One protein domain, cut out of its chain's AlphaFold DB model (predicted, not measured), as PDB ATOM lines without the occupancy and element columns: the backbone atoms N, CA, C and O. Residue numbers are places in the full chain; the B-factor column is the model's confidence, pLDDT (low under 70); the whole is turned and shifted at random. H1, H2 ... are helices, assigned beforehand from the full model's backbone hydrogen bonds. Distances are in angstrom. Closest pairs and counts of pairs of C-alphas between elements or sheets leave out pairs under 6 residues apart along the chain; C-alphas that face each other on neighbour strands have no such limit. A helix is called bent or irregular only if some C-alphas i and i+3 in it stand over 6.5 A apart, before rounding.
ATOM      1  N   LEU A  49     228.796 104.864 227.970       91.50
ATOM      2  CA  LEU A  49     230.004 104.089 227.640       91.50
ATOM      3  C   LEU A  49     230.044 102.705 228.314       91.50
ATOM      4  O   LEU A  49     231.074 102.039 228.283       91.50
ATOM      5  N   ASP A  50     228.941 102.284 228.932       93.94
ATOM      6  CA  ASP A  50     228.828 101.021 229.659       93.94
ATOM      7  C   ASP A  50     228.878  99.811 228.700       93.94
ATOM      8  O   ASP A  50     227.983  99.667 227.856       93.94
ATOM      9  N   PRO A  51     229.896  98.936 228.802       92.44
ATOM     10  CA  PRO A  51     230.043  97.785 227.918       92.44
ATOM     11  C   PRO A  51     228.856  96.815 227.940       92.44
ATOM     12  O   PRO A  51     228.565  96.228 226.895       92.44
ATOM     13  N   GLU A  52     228.171  96.660 229.078       92.69
ATOM     14  CA  GLU A  52     227.023  95.752 229.214       92.69
ATOM     15  C   GLU A  52     225.827  96.274 228.419       92.69
ATOM     16  O   GLU A  52     225.301  95.575 227.557       92.69
ATOM     17  N   LYS A  53     225.499  97.564 228.560       90.44
ATOM     18  CA  LYS A  53     224.436  98.202 227.760       90.44
ATOM     19  C   LYS A  53     224.707  98.131 226.260       90.44
ATOM     20  O   LYS A  53     223.782  98.005 225.459       90.44
ATOM     21  N   TRP A  54     225.975  98.208 225.861       91.31
ATOM     22  CA  TRP A  54     226.370  98.009 224.468       91.31
ATOM     23  C   TRP A  54     226.253  96.549 224.013       91.31
ATOM     24  O   TRP A  54     225.975  96.318 222.835       91.31
ATOM     25  N   ALA A  55     226.481  95.572 224.895       89.06
ATOM     26  CA  ALA A  55     226.265  94.159 224.598       89.06
ATOM     27  C   ALA A  55     224.771  93.871 224.387       89.06
ATOM     28  O   ALA A  55     224.410  93.383 223.314       89.06
ATOM     29  N   ASP A  56     223.922  94.317 225.314       87.25
ATOM     30  CA  ASP A  56     222.465  94.173 225.232       87.25
ATOM     31  C   ASP A  56     221.893  94.874 223.996       87.25
ATOM     32  O   ASP A  56     221.044  94.335 223.286       87.25
ATOM     33  N   TYR A  57     222.371  96.084 223.679       89.44
ATOM     34  CA  TYR A  57     221.960  96.788 222.464       89.44
ATOM     35  C   TYR A  57     222.303  95.995 221.200       89.44
ATOM     36  O   TYR A  57     221.477  95.909 220.292       89.44
ATOM     37  N   ARG A  58     223.508  95.412 221.119       87.75
ATOM     38  CA  ARG A  58     223.926  94.620 219.952       87.75
ATOM     39  C   ARG A  58     223.089  93.356 219.796       87.75
ATOM     40  O   ARG A  58     222.699  93.047 218.671       87.75
ATOM     41  N   GLU A  59     222.792  92.664 220.891       84.94
ATOM     42  CA  GLU A  59     221.914  91.493 220.880       84.94
ATOM     43  C   GLU A  59     220.503  91.865 220.406       84.94
ATOM     44  O   GLU A  59     219.995  91.300 219.434       84.94
ATOM     45  N   ASN A  60     219.909  92.898 221.006       83.12
ATOM     46  CA  ASN A  60     218.585  93.381 220.624       83.12
ATOM     47  C   ASN A  60     218.544  93.896 219.177       83.12
ATOM     48  O   ASN A  60     217.549  93.703 218.479       83.12
ATOM     49  N   LEU A  61     219.621  94.523 218.692       83.50
ATOM     50  CA  LEU A  61     219.709  94.990 217.309       83.50
ATOM     51  C   LEU A  61     219.791  93.815 216.341       83.50
ATOM     52  O   LEU A  61     219.129  93.853 215.307       83.50
ATOM     53  N   SER A  62     220.554  92.772 216.676       80.62
ATOM     54  CA  SER A  62     220.601  91.541 215.883       80.62
ATOM     55  C   SER A  62     219.209  90.920 215.770       80.62
ATOM     56  O   SER A  62     218.732  90.680 214.662       80.62
ATOM     57  N   ASN A  63     218.507  90.776 216.898       75.38
ATOM     58  CA  ASN A  63     217.137  90.262 216.935       75.38
ATOM     59  C   ASN A  63     216.159  91.125 216.117       75.38
ATOM     60  O   ASN A  63     215.336  90.594 215.372       75.38
ATOM     61  N   PHE A  64     216.266  92.454 216.205       75.75
ATOM     62  CA  PHE A  64     215.433  93.375 215.430       75.75
ATOM     63  C   PHE A  64     215.721  93.303 213.921       75.75
ATOM     64  O   PHE A  64     214.800  93.313 213.105       75.75
ATOM     65  N   LEU A  65     216.989  93.209 213.518       74.12
ATOM     66  CA  LEU A  65     217.358  93.062 212.107       74.12
ATOM     67  C   LEU A  65     216.891  91.717 211.538       74.12
ATOM     68  O   LEU A  65     216.461  91.657 210.386       74.12
ATOM     69  N   GLU A  66     216.914  90.653 212.342       71.12
ATOM     70  CA  GLU A  66     216.289  89.377 211.989       71.12
ATOM     71  C   GLU A  66     214.776  89.521 211.788       71.12
ATOM     72  O   GLU A  66     214.248  88.996 210.808       71.12
ATOM     73  N   TYR A  67     214.091  90.280 212.649       69.06
ATOM     74  CA  TYR A  67     212.667  90.583 212.491       69.06
ATOM     75  C   TYR A  67     212.373  91.376 211.210       69.06
ATOM     76  O   TYR A  67     211.432  91.048 210.488       69.06
ATOM     77  N   MET A  68     213.195  92.369 210.855       67.19
ATOM     78  CA  MET A  68     213.015  93.149 209.619       67.19
ATOM     79  C   MET A  68     213.083  92.289 208.345       67.19
ATOM     80  O   MET A  68     212.484  92.642 207.329       67.19
ATOM     81  N   ASN A  69     213.734  91.120 208.388       68.94
ATOM     82  CA  ASN A  69     213.708  90.170 207.270       68.94
ATOM     83  C   ASN A  69     212.330  89.506 207.062       68.94
ATOM     84  O   ASN A  69     212.112  88.882 206.020       68.94
ATOM     85  N   LEU A  70     211.391  89.646 208.007       74.69
ATOM     86  CA  LEU A  70     210.034  89.095 207.928       74.69
ATOM     87  C   LEU A  70     209.054  89.991 207.165       74.69
ATOM     88  O   LEU A  70     208.076  89.486 206.617       74.69
ATOM     89  N   GLU A  71     209.303  91.299 207.074       74.19
ATOM     90  CA  GLU A  71     208.385  92.236 206.412       74.19
ATOM     91  C   GLU A  71     208.142  91.886 204.925       74.19
ATOM     92  O   GLU A  71     206.975  91.793 204.517       74.19
ATOM     93  N   PRO A  72     209.175  91.563 204.113       76.94
ATOM     94  CA  PRO A  72     208.960  91.067 202.756       76.94
ATOM     95  C   PRO A  72     208.137  89.773 202.723       76.94
ATOM     96  O   PRO A  72     207.285  89.604 201.854       76.94
ATOM     97  N   ILE A  73     208.342  88.871 203.689       83.75
ATOM     98  CA  ILE A  73     207.614  87.598 203.781       83.75
ATOM     99  C   ILE A  73     206.127  87.854 204.053       83.75
ATOM    100  O   ILE A  73     205.272  87.245 203.408       83.75
ATOM    101  N   TYR A  74     205.794  88.787 204.948       83.38
ATOM    102  CA  TYR A  74     204.406  89.146 205.244       83.38
ATOM    103  C   TYR A  74     203.694  89.808 204.068       83.38
ATOM    104  O   TYR A  74     202.540  89.472 203.793       83.38
ATOM    105  N   SER A  75     204.372  90.692 203.334       83.19
ATOM    106  CA  SER A  75     203.820  91.273 202.104       83.19
ATOM    107  C   SER A  75     203.467  90.188 201.074       83.19
ATOM    108  O   SER A  75     202.402  90.233 200.452       83.19
ATOM    109  N   GLU A  76     204.327  89.182 200.916       87.75
ATOM    110  CA  GLU A  76     204.099  88.088 199.967       87.75
ATOM    111  C   GLU A  76     203.035  87.090 200.459       87.75
ATOM    112  O   GLU A  76     202.253  86.589 199.652       87.75
ATOM    113  N   LEU A  77     202.900  86.870 201.773       88.44
ATOM    114  CA  LEU A  77     201.771  86.121 202.343       88.44
ATOM    115  C   LEU A  77     200.425  86.788 202.045       88.44
ATOM    116  O   LEU A  77     199.479  86.107 201.660       88.44
ATOM    117  N   VAL A  78     200.341  88.119 202.155       87.44
ATOM    118  CA  VAL A  78     199.126  88.868 201.790       87.44
ATOM    119  C   VAL A  78     198.808  88.712 200.301       87.44
ATOM    120  O   VAL A  78     197.638  88.665 199.922       87.44
ATOM    121  N   LEU A  79     199.825  88.628 199.438       89.62
ATOM    122  CA  LEU A  79     199.609  88.341 198.021       89.62
ATOM    123  C   LEU A  79     199.056  86.923 197.810       89.62
ATOM    124  O   LEU A  79     198.120  86.763 197.032       89.62
ATOM    125  N   ILE A  80     199.594  85.916 198.501       90.00
ATOM    126  CA  ILE A  80     199.077  84.540 198.441       90.00
ATOM    127  C   ILE A  80     197.624  84.470 198.930       90.00
ATOM    128  O   ILE A  80     196.808  83.836 198.269       90.00
ATOM    129  N   ASP A  81     197.284  85.165 200.019       89.44
ATOM    130  CA  ASP A  81     195.906  85.240 200.523       89.44
ATOM    131  C   ASP A  81     194.948  85.791 199.464       89.44
ATOM    132  O   ASP A  81     193.900  85.203 199.212       89.44
ATOM    133  N   LYS A  82     195.328  86.886 198.791       90.06
ATOM    134  CA  LYS A  82     194.528  87.457 197.697       90.06
ATOM    135  C   LYS A  82     194.338  86.466 196.555       90.06
ATOM    136  O   LYS A  82     193.222  86.295 196.090       90.06
ATOM    137  N   LEU A  83     195.400  85.771 196.147       91.12
ATOM    138  CA  LEU A  83     195.308  84.777 195.077       91.12
ATOM    139  C   LEU A  83     194.404  83.599 195.452       91.12
ATOM    140  O   LEU A  83     193.684  83.103 194.596       91.12
ATOM    141  N   LEU A  84     194.406  83.155 196.708       90.69
ATOM    142  CA  LEU A  84     193.494  82.105 197.167       90.69
ATOM    143  C   LEU A  84     192.036  82.575 197.230       90.69
ATOM    144  O   LEU A  84     191.139  81.771 197.005       90.69
ATOM    145  N   ILE A  85     191.796  83.859 197.509       90.88
ATOM    146  CA  ILE A  85     190.456  84.461 197.453       90.88
ATOM    147  C   ILE A  85     189.977  84.581 196.002       90.88
ATOM    148  O   ILE A  85     188.831  84.252 195.710       90.88
ATOM    149  N   ASP A  86     190.851  85.029 195.100       89.69
ATOM    150  CA  ASP A  86     190.531  85.221 193.683       89.69
ATOM    151  C   ASP A  86     190.351  83.879 192.946       89.69
ATOM    152  O   ASP A  86     189.616  83.798 191.961       89.69
ATOM    153  N   PHE A  87     191.011  82.819 193.427       89.94
ATOM    154  CA  PHE A  87     191.049  81.494 192.804       89.94
ATOM    155  C   PHE A  87     190.846  80.357 193.835       89.94
ATOM    156  O   PHE A  87     191.756  79.554 194.062       89.94
ATOM    157  N   PRO A  88     189.662  80.247 194.467       86.44
ATOM    158  CA  PRO A  88     189.446  79.359 195.617       86.44
ATOM    159  C   PRO A  88     189.499  77.860 195.283       86.44
ATOM    160  O   PRO A  88     189.924  77.060 196.114       86.44
ATOM    161  N   GLU A  89     189.099  77.475 194.070       87.88
ATOM    162  CA  GLU A  89     189.021  76.070 193.631       87.88
ATOM    163  C   GLU A  89     190.214  75.640 192.768       87.88
ATOM    164  O   GLU A  89     190.302  74.499 192.311       87.88
ATOM    165  N   GLU A  90     191.153  76.552 192.526       89.81
ATOM    166  CA  GLU A  90     192.268  76.293 191.632       89.81
ATOM    167  C   GLU A  90     193.373  75.466 192.293       89.81
ATOM    168  O   GLU A  90     193.612  75.474 193.509       89.81
ATOM    169  N   SER A  91     194.098  74.742 191.442       91.00
ATOM    170  CA  SER A  91     195.247  73.949 191.879       91.00
ATOM    171  C   SER A  91     196.368  74.834 192.434       91.00
ATOM    172  O   SER A  91     196.594  75.950 191.963       91.00
ATOM    173  N   ASP A  92     197.171  74.300 193.359       88.12
ATOM    174  CA  ASP A  92     198.356  75.005 193.878       88.12
ATOM    175  C   ASP A  92     199.308  75.440 192.759       88.12
ATOM    176  O   ASP A  92     199.915  76.511 192.810       88.12
ATOM    177  N   GLN A  93     199.407  74.629 191.705       89.31
ATOM    178  CA  GLN A  93     200.209  74.948 190.533       89.31
ATOM    179  C   GLN A  93     199.712  76.223 189.837       89.31
ATOM    180  O   GLN A  93     200.528  77.070 189.466       89.31
ATOM    181  N   LYS A  94     198.391  76.390 189.711       89.38
ATOM    182  CA  LYS A  94     197.780  77.589 189.136       89.38
ATOM    183  C   LYS A  94     198.043  78.819 190.005       89.38
ATOM    184  O   LYS A  94     198.493  79.836 189.482       89.38
ATOM    185  N   ILE A  95     197.869  78.707 191.323       90.56
ATOM    186  CA  ILE A  95     198.159  79.795 192.273       90.56
ATOM    187  C   ILE A  95     199.624  80.240 192.167       90.56
ATOM    188  O   ILE A  95     199.923  81.432 192.072       90.56
ATOM    189  N   ILE A  96     200.557  79.286 192.106       89.88
ATOM    190  CA  ILE A  96     201.991  79.559 191.942       89.88
ATOM    191  C   ILE A  96     202.287  80.229 190.588       89.88
ATOM    192  O   ILE A  96     203.203  81.051 190.483       89.88
ATOM    193  N   GLU A  97     201.565  79.875 189.528       88.75
ATOM    194  CA  GLU A  97     201.698  80.515 188.217       88.75
ATOM    195  C   GLU A  97     201.209  81.961 188.219       88.75
ATOM    196  O   GLU A  97     201.925  82.826 187.704       88.75
ATOM    197  N   GLU A  98     200.063  82.242 188.839       88.94
ATOM    198  CA  GLU A  98     199.551  83.608 188.980       88.94
ATOM    199  C   GLU A  98     200.469  84.461 189.862       88.94
ATOM    200  O   GLU A  98     200.869  85.555 189.459       88.94
ATOM    201  N   TYR A  99     200.954  83.918 190.983       88.69
ATOM    202  CA  TYR A  99     201.969  84.571 191.814       88.69
ATOM    203  C   TYR A  99     203.195  85.010 190.993       88.69
ATOM    204  O   TYR A  99     203.654  86.153 191.075       88.69
ATOM    205  N   LYS A 100     203.712  84.128 190.126       85.69
ATOM    206  CA  LYS A 100     204.866  84.446 189.266       85.69
ATOM    207  C   LYS A 100     204.582  85.567 188.276       85.69
ATOM    208  O   LYS A 100     205.525  86.279 187.926       85.69
ATOM    209  N   LYS A 101     203.357  85.676 187.757       85.00
ATOM    210  CA  LYS A 101     202.980  86.771 186.853       85.00
ATOM    211  C   LYS A 101     202.987  88.087 187.623       85.00
ATOM    212  O   LYS A 101     203.749  88.982 187.267       85.00
ATOM    213  N   THR A 102     202.300  88.129 188.762       80.81
ATOM    214  CA  THR A 102     202.189  89.326 189.602       80.81
ATOM    215  C   THR A 102     203.551  89.854 190.062       80.81
ATOM    216  O   THR A 102     203.820  91.052 189.975       80.81
ATOM    217  N   VAL A 103     204.469  88.977 190.485       77.75
ATOM    218  CA  VAL A 103     205.823  89.388 190.911       77.75
ATOM    219  C   VAL A 103     206.694  89.858 189.736       77.75
ATOM    220  O   VAL A 103     207.548  90.732 189.909       77.75
ATOM    221  N   LYS A 104     206.508  89.313 188.526       70.81
ATOM    222  CA  LYS A 104     207.221  89.795 187.329       70.81
ATOM    223  C   LYS A 104     206.755  91.183 186.912       70.81
ATOM    224  O   LYS A 104     207.596  91.992 186.527       70.81
ATOM    225  N   ASP A 105     205.459  91.449 187.009       60.72
ATOM    226  CA  ASP A 105     204.889  92.735 186.613       60.72
ATOM    227  C   ASP A 105     205.246  93.848 187.611       60.72
ATOM    228  O   ASP A 105     205.568  94.953 187.183       60.72
ATOM    229  N   LYS A 132     217.807  80.152 185.126       39.78
ATOM    230  CA  LYS A 132     217.117  78.975 185.688       39.78
ATOM    231  C   LYS A 132     217.010  79.035 187.219       39.78
ATOM    232  O   LYS A 132     215.923  78.796 187.738       39.78
ATOM    233  N   GLY A 133     218.070  79.462 187.915       45.75
ATOM    234  CA  GLY A 133     218.108  79.518 189.385       45.75
ATOM    235  C   GLY A 133     217.160  80.548 190.011       45.75
ATOM    236  O   GLY A 133     216.483  80.254 190.991       45.75
ATOM    237  N   LYS A 134     217.017  81.744 189.419       54.94
ATOM    238  CA  LYS A 134     216.056  82.750 189.918       54.94
ATOM    239  C   LYS A 134     214.599  82.305 189.743       54.94
ATOM    240  O   LYS A 134     213.765  82.575 190.601       54.94
ATOM    241  N   ARG A 135     214.283  81.597 188.649       53.25
ATOM    242  CA  ARG A 135     212.932  81.058 188.421       53.25
ATOM    243  C   ARG A 135     212.583  79.964 189.426       53.25
ATOM    244  O   ARG A 135     211.485  80.022 189.964       53.25
ATOM    245  N   SER A 136     213.480  79.008 189.687       57.59
ATOM    246  CA  SER A 136     213.231  77.932 190.660       57.59
ATOM    247  C   SER A 136     213.089  78.459 192.090       57.59
ATOM    248  O   SER A 136     212.195  78.011 192.804       57.59
ATOM    249  N   ARG A 137     213.895  79.457 192.473       58.06
ATOM    250  CA  ARG A 137     213.836  80.104 193.795       58.06
ATOM    251  C   ARG A 137     212.487  80.754 194.084       58.06
ATOM    252  O   ARG A 137     211.905  80.506 195.133       58.06
ATOM    253  N   ASN A 138     211.934  81.493 193.121       71.25
ATOM    254  CA  ASN A 138     210.610  82.104 193.279       71.25
ATOM    255  C   ASN A 138     209.482  81.059 193.324       71.25
ATOM    256  O   ASN A 138     208.469  81.293 193.972       71.25
ATOM    257  N   VAL A 139     209.642  79.911 192.646       81.19
ATOM    258  CA  VAL A 139     208.664  78.808 192.703       81.19
ATOM    259  C   VAL A 139     208.643  78.195 194.096       81.19
ATOM    260  O   VAL A 139     207.574  78.014 194.665       81.19
ATOM    261  N   LYS A 140     209.820  77.857 194.628       86.06
ATOM    262  CA  LYS A 140     209.943  77.191 195.923       86.06
ATOM    263  C   LYS A 140     209.522  78.121 197.060       86.06
ATOM    264  O   LYS A 140     208.776  77.694 197.930       86.06
ATOM    265  N   PHE A 141     209.872  79.402 196.958       88.12
ATOM    266  CA  PHE A 141     209.358  80.440 197.844       88.12
ATOM    267  C   PHE A 141     207.829  80.501 197.850       88.12
ATOM    268  O   PHE A 141     207.220  80.339 198.903       88.12
ATOM    269  N   ALA A 142     207.202  80.630 196.677       88.81
ATOM    270  CA  ALA A 142     205.745  80.650 196.564       88.81
ATOM    271  C   ALA A 142     205.104  79.368 197.116       88.81
ATOM    272  O   ALA A 142     204.120  79.442 197.844       88.81
ATOM    273  N   LYS A 143     205.690  78.198 196.823       92.50
ATOM    274  CA  LYS A 143     205.228  76.905 197.345       92.50
ATOM    275  C   LYS A 143     205.267  76.884 198.873       92.50
ATOM    276  O   LYS A 143     204.285  76.504 199.490       92.50
ATOM    277  N   ASN A 144     206.365  77.330 199.481       93.62
ATOM    278  CA  ASN A 144     206.516  77.377 200.933       93.62
ATOM    279  C   ASN A 144     205.477  78.302 201.592       93.62
ATOM    280  O   ASN A 144     204.841  77.906 202.568       93.62
ATOM    281  N   LEU A 145     205.253  79.498 201.034       92.62
ATOM    282  CA  LEU A 145     204.229  80.426 201.532       92.62
ATOM    283  C   LEU A 145     202.807  79.876 201.367       92.62
ATOM    284  O   LEU A 145     201.977  80.022 202.266       92.62
ATOM    285  N   LEU A 146     202.530  79.232 200.234       93.38
ATOM    286  CA  LEU A 146     201.239  78.620 199.939       93.38
ATOM    287  C   LEU A 146     200.948  77.442 200.873       93.38
ATOM    288  O   LEU A 146     199.874  77.392 201.468       93.38
ATOM    289  N   THR A 147     201.922  76.551 201.082       93.62
ATOM    290  CA  THR A 147     201.807  75.444 202.042       93.62
ATOM    291  C   THR A 147     201.561  75.967 203.452       93.62
ATOM    292  O   THR A 147     200.651  75.486 204.124       93.62
ATOM    293  N   ALA A 148     202.320  76.977 203.897       92.44
ATOM    294  CA  ALA A 148     202.109  77.595 205.207       92.44
ATOM    295  C   ALA A 148     200.708  78.211 205.308       92.44
ATOM    296  O   ALA A 148     200.047  78.087 206.336       92.44
ATOM    297  N   THR A 149     200.227  78.823 204.225       91.69
ATOM    298  CA  THR A 149     198.888  79.412 204.168       91.69
ATOM    299  C   THR A 149     197.788  78.370 204.301       91.69
ATOM    300  O   THR A 149     196.925  78.514 205.162       91.69
ATOM    301  N   ARG A 150     197.857  77.285 203.527       90.81
ATOM    302  CA  ARG A 150     196.850  76.217 203.558       90.81
ATOM    303  C   ARG A 150     196.863  75.413 204.856       90.81
ATOM    304  O   ARG A 150     195.797  75.110 205.373       90.81
ATOM    305  N   LYS A 151     198.042  75.075 205.390       91.62
ATOM    306  CA  LYS A 151     198.147  74.246 206.605       91.62
ATOM    307  C   LYS A 151     197.818  75.013 207.878       91.62
ATOM    308  O   LYS A 151     197.197  74.468 208.781       91.62
ATOM    309  N   LEU A 152     198.244  76.271 207.971       90.50
ATOM    310  CA  LEU A 152     198.058  77.039 209.198       90.50
ATOM    311  C   LEU A 152     196.757  77.842 209.207       90.50
ATOM    312  O   LEU A 152     196.291  78.129 210.300       90.50
ATOM    313  N   GLY A 153     196.175  78.178 208.042       81.44
ATOM    314  CA  GLY A 153     194.835  78.764 207.852       81.44
ATOM    315  C   GLY A 153     194.609  80.135 208.506       81.44
ATOM    316  O   GLY A 153     194.383  81.145 207.842       81.44
ATOM    317  N   ASN A 154     194.720  80.190 209.827       84.25
ATOM    318  CA  ASN A 154     194.653  81.370 210.667       84.25
ATOM    319  C   ASN A 154     195.850  82.317 210.417       84.25
ATOM    320  O   ASN A 154     197.020  81.924 210.426       84.25
ATOM    321  N   LYS A 155     195.557  83.604 210.191       83.75
ATOM    322  CA  LYS A 155     196.559  84.651 209.920       83.75
ATOM    323  C   LYS A 155     197.516  84.886 211.094       83.75
ATOM    324  O   LYS A 155     198.710  85.080 210.870       83.75
ATOM    325  N   GLU A 156     197.022  84.857 212.326       82.81
ATOM    326  CA  GLU A 156     197.834  85.028 213.535       82.81
ATOM    327  C   GLU A 156     198.760  83.836 213.744       82.81
ATOM    328  O   GLU A 156     199.947  84.019 214.012       82.81
ATOM    329  N   LEU A 157     198.261  82.620 213.512       85.88
ATOM    330  CA  LEU A 157     199.072  81.411 213.608       85.88
ATOM    331  C   LEU A 157     200.198  81.399 212.564       85.88
ATOM    332  O   LEU A 157     201.336  81.051 212.880       85.88
ATOM    333  N   ARG A 158     199.918  81.865 211.339       88.75
ATOM    334  CA  ARG A 158     200.938  82.077 210.297       88.75
ATOM    335  C   ARG A 158     201.964  83.122 210.711       88.75
ATOM    336  O   ARG A 158     203.164  82.885 210.571       88.75
ATOM    337  N   LYS A 159     201.520  84.261 211.250       84.69
ATOM    338  CA  LYS A 159     202.425  85.301 211.759       84.69
ATOM    339  C   LYS A 159     203.318  84.737 212.872       84.69
ATOM    340  O   LYS A 159     204.524  84.977 212.852       84.69
ATOM    341  N   ASN A 160     202.761  83.963 213.802       84.75
ATOM    342  CA  ASN A 160     203.501  83.312 214.886       84.75
ATOM    343  C   ASN A 160     204.541  82.317 214.343       84.75
ATOM    344  O   ASN A 160     205.708  82.397 214.715       84.75
ATOM    345  N   PHE A 161     204.159  81.476 213.377       88.94
ATOM    346  CA  PHE A 161     205.071  80.545 212.714       88.94
ATOM    347  C   PHE A 161     206.301  81.240 212.126       88.94
ATOM    348  O   PHE A 161     207.427  80.870 212.451       88.94
ATOM    349  N   PHE A 162     206.108  82.262 211.287       87.19
ATOM    350  CA  PHE A 162     207.231  82.950 210.644       87.19
ATOM    351  C   PHE A 162     208.069  83.768 211.635       87.19
ATOM    352  O   PHE A 162     209.285  83.833 211.465       87.19
ATOM    353  N   ASN A 163     207.456  84.324 212.687       81.50
ATOM    354  CA  ASN A 163     208.197  84.995 213.760       81.50
ATOM    355  C   ASN A 163     209.094  84.037 214.531       81.50
ATOM    356  O   ASN A 163     210.247  84.361 214.788       81.50
ATOM    357  N   ARG A 164     208.581  82.856 214.880       82.31
ATOM    358  CA  ARG A 164     209.374  81.854 215.587       82.31
ATOM    359  C   ARG A 164     210.437  81.270 214.691       82.31
ATOM    360  O   ARG A 164     211.582  81.210 215.098       82.31
ATOM    361  N   ALA A 165     210.083  80.858 213.478       82.75
ATOM    362  CA  ALA A 165     211.028  80.198 212.595       82.75
ATOM    363  C   ALA A 165     212.159  81.130 212.137       82.75
ATOM    364  O   ALA A 165     213.246  80.638 211.873       82.75
ATOM    365  N   LYS A 166     211.928  82.450 212.036       78.88
ATOM    366  CA  LYS A 166     212.930  83.431 211.575       78.88
ATOM    367  C   LYS A 166     213.655  82.992 210.294       78.88
ATOM    368  O   LYS A 166     214.866  83.155 210.148       78.88
ATOM    369  N   PHE A 167     212.918  82.394 209.355       82.19
ATOM    370  CA  PHE A 167     213.537  81.863 208.149       82.19
ATOM    371  C   PHE A 167     214.243  82.963 207.362       82.19
ATOM    372  O   PHE A 167     213.635  83.957 206.961       82.19
ATOM    373  N   THR A 168     215.514  82.732 207.048       79.62
ATOM    374  CA  THR A 168     216.219  83.579 206.093       79.62
ATOM    375  C   THR A 168     215.634  83.411 204.696       79.62
ATOM    376  O   THR A 168     215.045  82.382 204.335       79.62
ATOM    377  N   MET A 169     215.857  84.419 203.852       79.19
ATOM    378  CA  MET A 169     215.327  84.386 202.496       79.19
ATOM    379  C   MET A 169     215.913  83.231 201.659       79.19
ATOM    380  O   MET A 169     215.249  82.665 200.789       79.19
ATOM    381  N   SER A 170     217.159  82.838 201.931       81.00
ATOM    382  CA  SER A 170     217.782  81.679 201.287       81.00
ATOM    383  C   SER A 170     217.069  80.380 201.654       81.00
ATOM    384  O   SER A 170     216.725  79.617 200.757       81.00
ATOM    385  N   ILE A 171     216.736  80.152 202.931       85.19
ATOM    386  CA  ILE A 171     216.002  78.944 203.343       85.19
ATOM    387  C   ILE A 171     214.655  78.858 202.625       85.19
ATOM    388  O   ILE A 171     214.358  77.839 202.004       85.19
ATOM    389  N   LEU A 172     213.875  79.940 202.606       84.88
ATOM    390  CA  LEU A 172     212.556  79.915 201.970       84.88
ATOM    391  C   LEU A 172     212.611  79.766 200.443       84.88
ATOM    392  O   LEU A 172     211.632  79.322 199.849       84.88
ATOM    393  N   THR A 173     213.718  80.131 199.794       84.88
ATOM    394  CA  THR A 173     213.861  80.039 198.331       84.88
ATOM    395  C   THR A 173     214.570  78.767 197.867       84.88
ATOM    396  O   THR A 173     214.323  78.312 196.749       84.88
ATOM    397  N   ASP A 174     215.410  78.162 198.707       83.38
ATOM    398  CA  ASP A 174     216.262  77.032 198.334       83.38
ATOM    399  C   ASP A 174     215.833  75.708 198.999       83.38
ATOM    400  O   ASP A 174     216.051  74.638 198.415       83.38
ATOM    401  N   LYS A 175     215.143  75.739 200.150       88.38
ATOM    402  CA  LYS A 175     214.740  74.550 200.930       88.38
ATOM    403  C   LYS A 175     213.219  74.333 200.964       88.38
ATOM    404  O   LYS A 175     212.439  75.262 200.771       88.38
ATOM    405  N   ASP A 176     212.800  73.079 201.134       90.12
ATOM    406  CA  ASP A 176     211.393  72.739 201.388       90.12
ATOM    407  C   ASP A 176     211.160  72.779 202.900       90.12
ATOM    408  O   ASP A 176     211.748  71.984 203.631       90.12
ATOM    409  N   ILE A 177     210.350  73.732 203.367       92.25
ATOM    410  CA  ILE A 177     210.089  73.918 204.803       92.25
ATOM    411  C   ILE A 177     208.839  73.170 205.281       92.25
ATOM    412  O   ILE A 177     208.461  73.303 206.444       92.25
ATOM    413  N   THR A 178     208.195  72.377 204.416       93.50
ATOM    414  CA  THR A 178     206.980  71.617 204.757       93.50
ATOM    415  C   THR A 178     207.128  70.794 206.044       93.50
ATOM    416  O   THR A 178     206.246  70.912 206.890       93.50
ATOM    417  N   PRO A 179     208.244  70.071 206.291       93.62
ATOM    418  CA  PRO A 179     208.414  69.315 207.536       93.62
ATOM    419  C   PRO A 179     208.419  70.174 208.810       93.62
ATOM    420  O   PRO A 179     208.095  69.678 209.886       93.62
ATOM    421  N   ILE A 180     208.806  71.449 208.705       92.44
ATOM    422  CA  ILE A 180     208.833  72.402 209.826       92.44
ATOM    423  C   ILE A 180     207.441  73.015 210.020       92.44
ATOM    424  O   ILE A 180     207.012  73.209 211.153       92.44
ATOM    425  N   ILE A 181     206.710  73.268 208.926       93.75
ATOM    426  CA  ILE A 181     205.297  73.674 208.979       93.75
ATOM    427  C   ILE A 181     204.464  72.582 209.656       93.75
ATOM    428  O   ILE A 181     203.638  72.902 210.502       93.75
ATOM    429  N   ASP A 182     204.695  71.314 209.309       93.56
ATOM    430  CA  ASP A 182     203.980  70.172 209.891       93.56
ATOM    431  C   ASP A 182     204.246  70.023 211.382       93.56
ATOM    432  O   ASP A 182     203.316  69.875 212.168       93.56
ATOM    433  N   GLU A 183     205.511  70.141 211.778       92.12
ATOM    434  CA  GLU A 183     205.887  70.159 213.186       92.12
ATOM    435  C   GLU A 183     205.184  71.297 213.938       92.12
ATOM    436  O   GLU A 183     204.607  71.080 215.000       92.12
ATOM    437  N   PHE A 184     205.186  72.507 213.376       91.38
ATOM    438  CA  PHE A 184     204.517  73.649 213.988       91.38
ATOM    439  C   PHE A 184     203.001  73.450 214.069       91.38
ATOM    440  O   PHE A 184     202.396  73.717 215.102       91.38
ATOM    441  N   TYR A 185     202.373  72.959 213.002       90.56
ATOM    442  CA  TYR A 185     200.943  72.681 212.994       90.56
ATOM    443  C   TYR A 185     200.567  71.696 214.104       90.56
ATOM    444  O   TYR A 185     199.654  71.978 214.872       90.56
ATOM    445  N   GLU A 186     201.306  70.597 214.265       90.56
ATOM    446  CA  GLU A 186     201.028  69.614 215.318       90.56
ATOM    447  C   GLU A 186     201.158  70.189 216.735       90.56
ATOM    448  O   GLU A 186     200.356  69.844 217.603       90.56
ATOM    449  N   LEU A 187     202.112  71.100 216.961       87.94
ATOM    450  CA  LEU A 187     202.294  71.776 218.251       87.94
ATOM    451  C   LEU A 187     201.154  72.747 218.591       87.94
ATOM    452  O   LEU A 187     200.881  72.974 219.768       87.94
ATOM    453  N   PHE A 188     200.499  73.329 217.581       84.00
ATOM    454  CA  PHE A 188     199.526  74.411 217.764       84.00
ATOM    455  C   PHE A 188     198.122  74.102 217.217       84.00
ATOM    456  O   PHE A 188     197.261  74.982 217.210       84.00
ATOM    457  N   LYS A 189     197.845  72.862 216.795       81.00
ATOM    458  CA  LYS A 189     196.556  72.451 216.204       81.00
ATOM    459  C   LYS A 189     195.353  72.696 217.112       81.00
ATOM    460  O   LYS A 189     194.259  72.960 216.625       81.00
ATOM    461  N   ASP A 190     195.544  72.640 218.428       78.62
ATOM    462  CA  ASP A 190     194.457  72.865 219.381       78.62
ATOM    463  C   ASP A 190     194.079  74.350 219.507       78.62
ATOM    464  O   ASP A 190     192.933  74.651 219.825       78.62
ATOM    465  N   PHE A 191     194.971  75.272 219.124       67.31
ATOM    466  CA  PHE A 191     194.670  76.705 219.005       67.31
ATOM    467  C   PHE A 191     193.892  77.061 217.727       67.31
ATOM    468  O   PHE A 191     193.489  78.208 217.561       67.31
ATOM    469  N   GLN A 192     193.680  76.111 216.807       61.53
ATOM    470  CA  GLN A 192     192.841  76.328 215.621       61.53
ATOM    471  C   GLN A 192     191.356  76.010 215.847       61.53
ATOM    472  O   GLN A 192     190.538  76.321 214.986       61.53
ATOM    473  N   LYS A 193     191.001  75.348 216.956       56.69
ATOM    474  CA  LYS A 193     189.632  74.865 217.223       56.69
ATOM    475  C   LYS A 193     188.743  75.875 217.963       56.69
ATOM    476  O   LYS A 193     187.595  75.553 218.256       56.69
ATOM    477  N   THR A 194     189.277  77.050 218.278       46.75
ATOM    478  CA  THR A 194     188.573  78.208 218.857       46.75
ATOM    479  C   THR A 194     188.305  79.250 217.793       46.75
ATOM    480  O   THR A 194     187.163  79.750 217.756       46.75
TER     481      THR A 194
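This is residues 49 to 105 and 132 to 194 of the 194 residues of an uncharacterized protein of Gigaspora rosea (UniProt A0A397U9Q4). A body of helices is gathered round one long helix, H4, and a helical arm sticks out from it: residues 49 to 62, of which 51 to 62 belong to H1. H2 and H3 cross H4 on one side; on the other H6 crosses it and H7 runs side by side with its residues 144 to 152, while H5 folds back from its end. The printed part has 120 residues, with seven named helices in the order H1 to H7 and no named strand; the class is all helix. It is only just loose, close to compact, with a radius of gyration of the C-alphas of 16.7 A, and spans 59 by 41 by 23 A, the arm making the length.

H1, residues 51 to 68, and H2, residues 71 to 86, meet only through their link. Residues 79 to 84 of H2 touch H3, residues 92 to 105, at a steep tilt of 59 degrees; the closest C-alphas, of Leu 83 and Ile 95, are 6.4 A apart. H4, residues 132 to 152, is the hub, touching five other helices. It touches H2 at 71 degrees, only just about perpendicular, closest at the C-alphas of Leu 77 and Leu 145, 6.3 A. It touches H3 at a steep tilt of 56 degrees, with the C-alphas of Ile 96 and Ala 142 closest, 6.1 A apart. H5, residues 155 to 165, touches H4 only at the corner, and only just, with 3 pairs of C-alphas within 8 A; the closest are those of Leu 152 and Arg 158, 5.9 A. H6, residues 169 to 174, touches H4 about perpendicular at 76 degrees; the C-alphas of Arg 137 and Thr 173 are closest, 4.5 A. H7, residues 178 to 192, touches H4 at a shallow tilt of 21 degrees, the same way, closest at the C-alphas of Ala 148 and Ile 181, 6.3 A. The helix packing is mostly crossed, with one shallow tilt among five pairs. H1 is apart from H3, H4, H6 and H7. Every O i to N i+4 pair is within hydrogen-bond range in H1 to H6; in H7 8 of 11 are.

H1 begins at C-alpha 51 (230.043, 97.785, 227.918) and is 25.4 A long. H2 measures 23.0 A, H3 20.2 A, H5 15.4 A and H6 8.5 A. H4, 30.3 A, ends at C-alpha 152 (198.058, 77.039, 209.198). H7, 18.4 A, ends at C-alpha 192 (192.841, 76.328, 215.621); it is irregular, with C-alphas 187 and 190 8.0 A apart.

The two C-alphas farthest apart, of Leu 49 and Glu 89, are 60.2 A apart. Residues 106 to 131 are not printed, and C-alphas 105 and 132 are 18.4 A apart across the cut. The links printed whole are tight. The mean pLDDT of the printed part is 83.1; it is under 70 at residues 67 to 69, 105, 132 to 137 and 191 to 194.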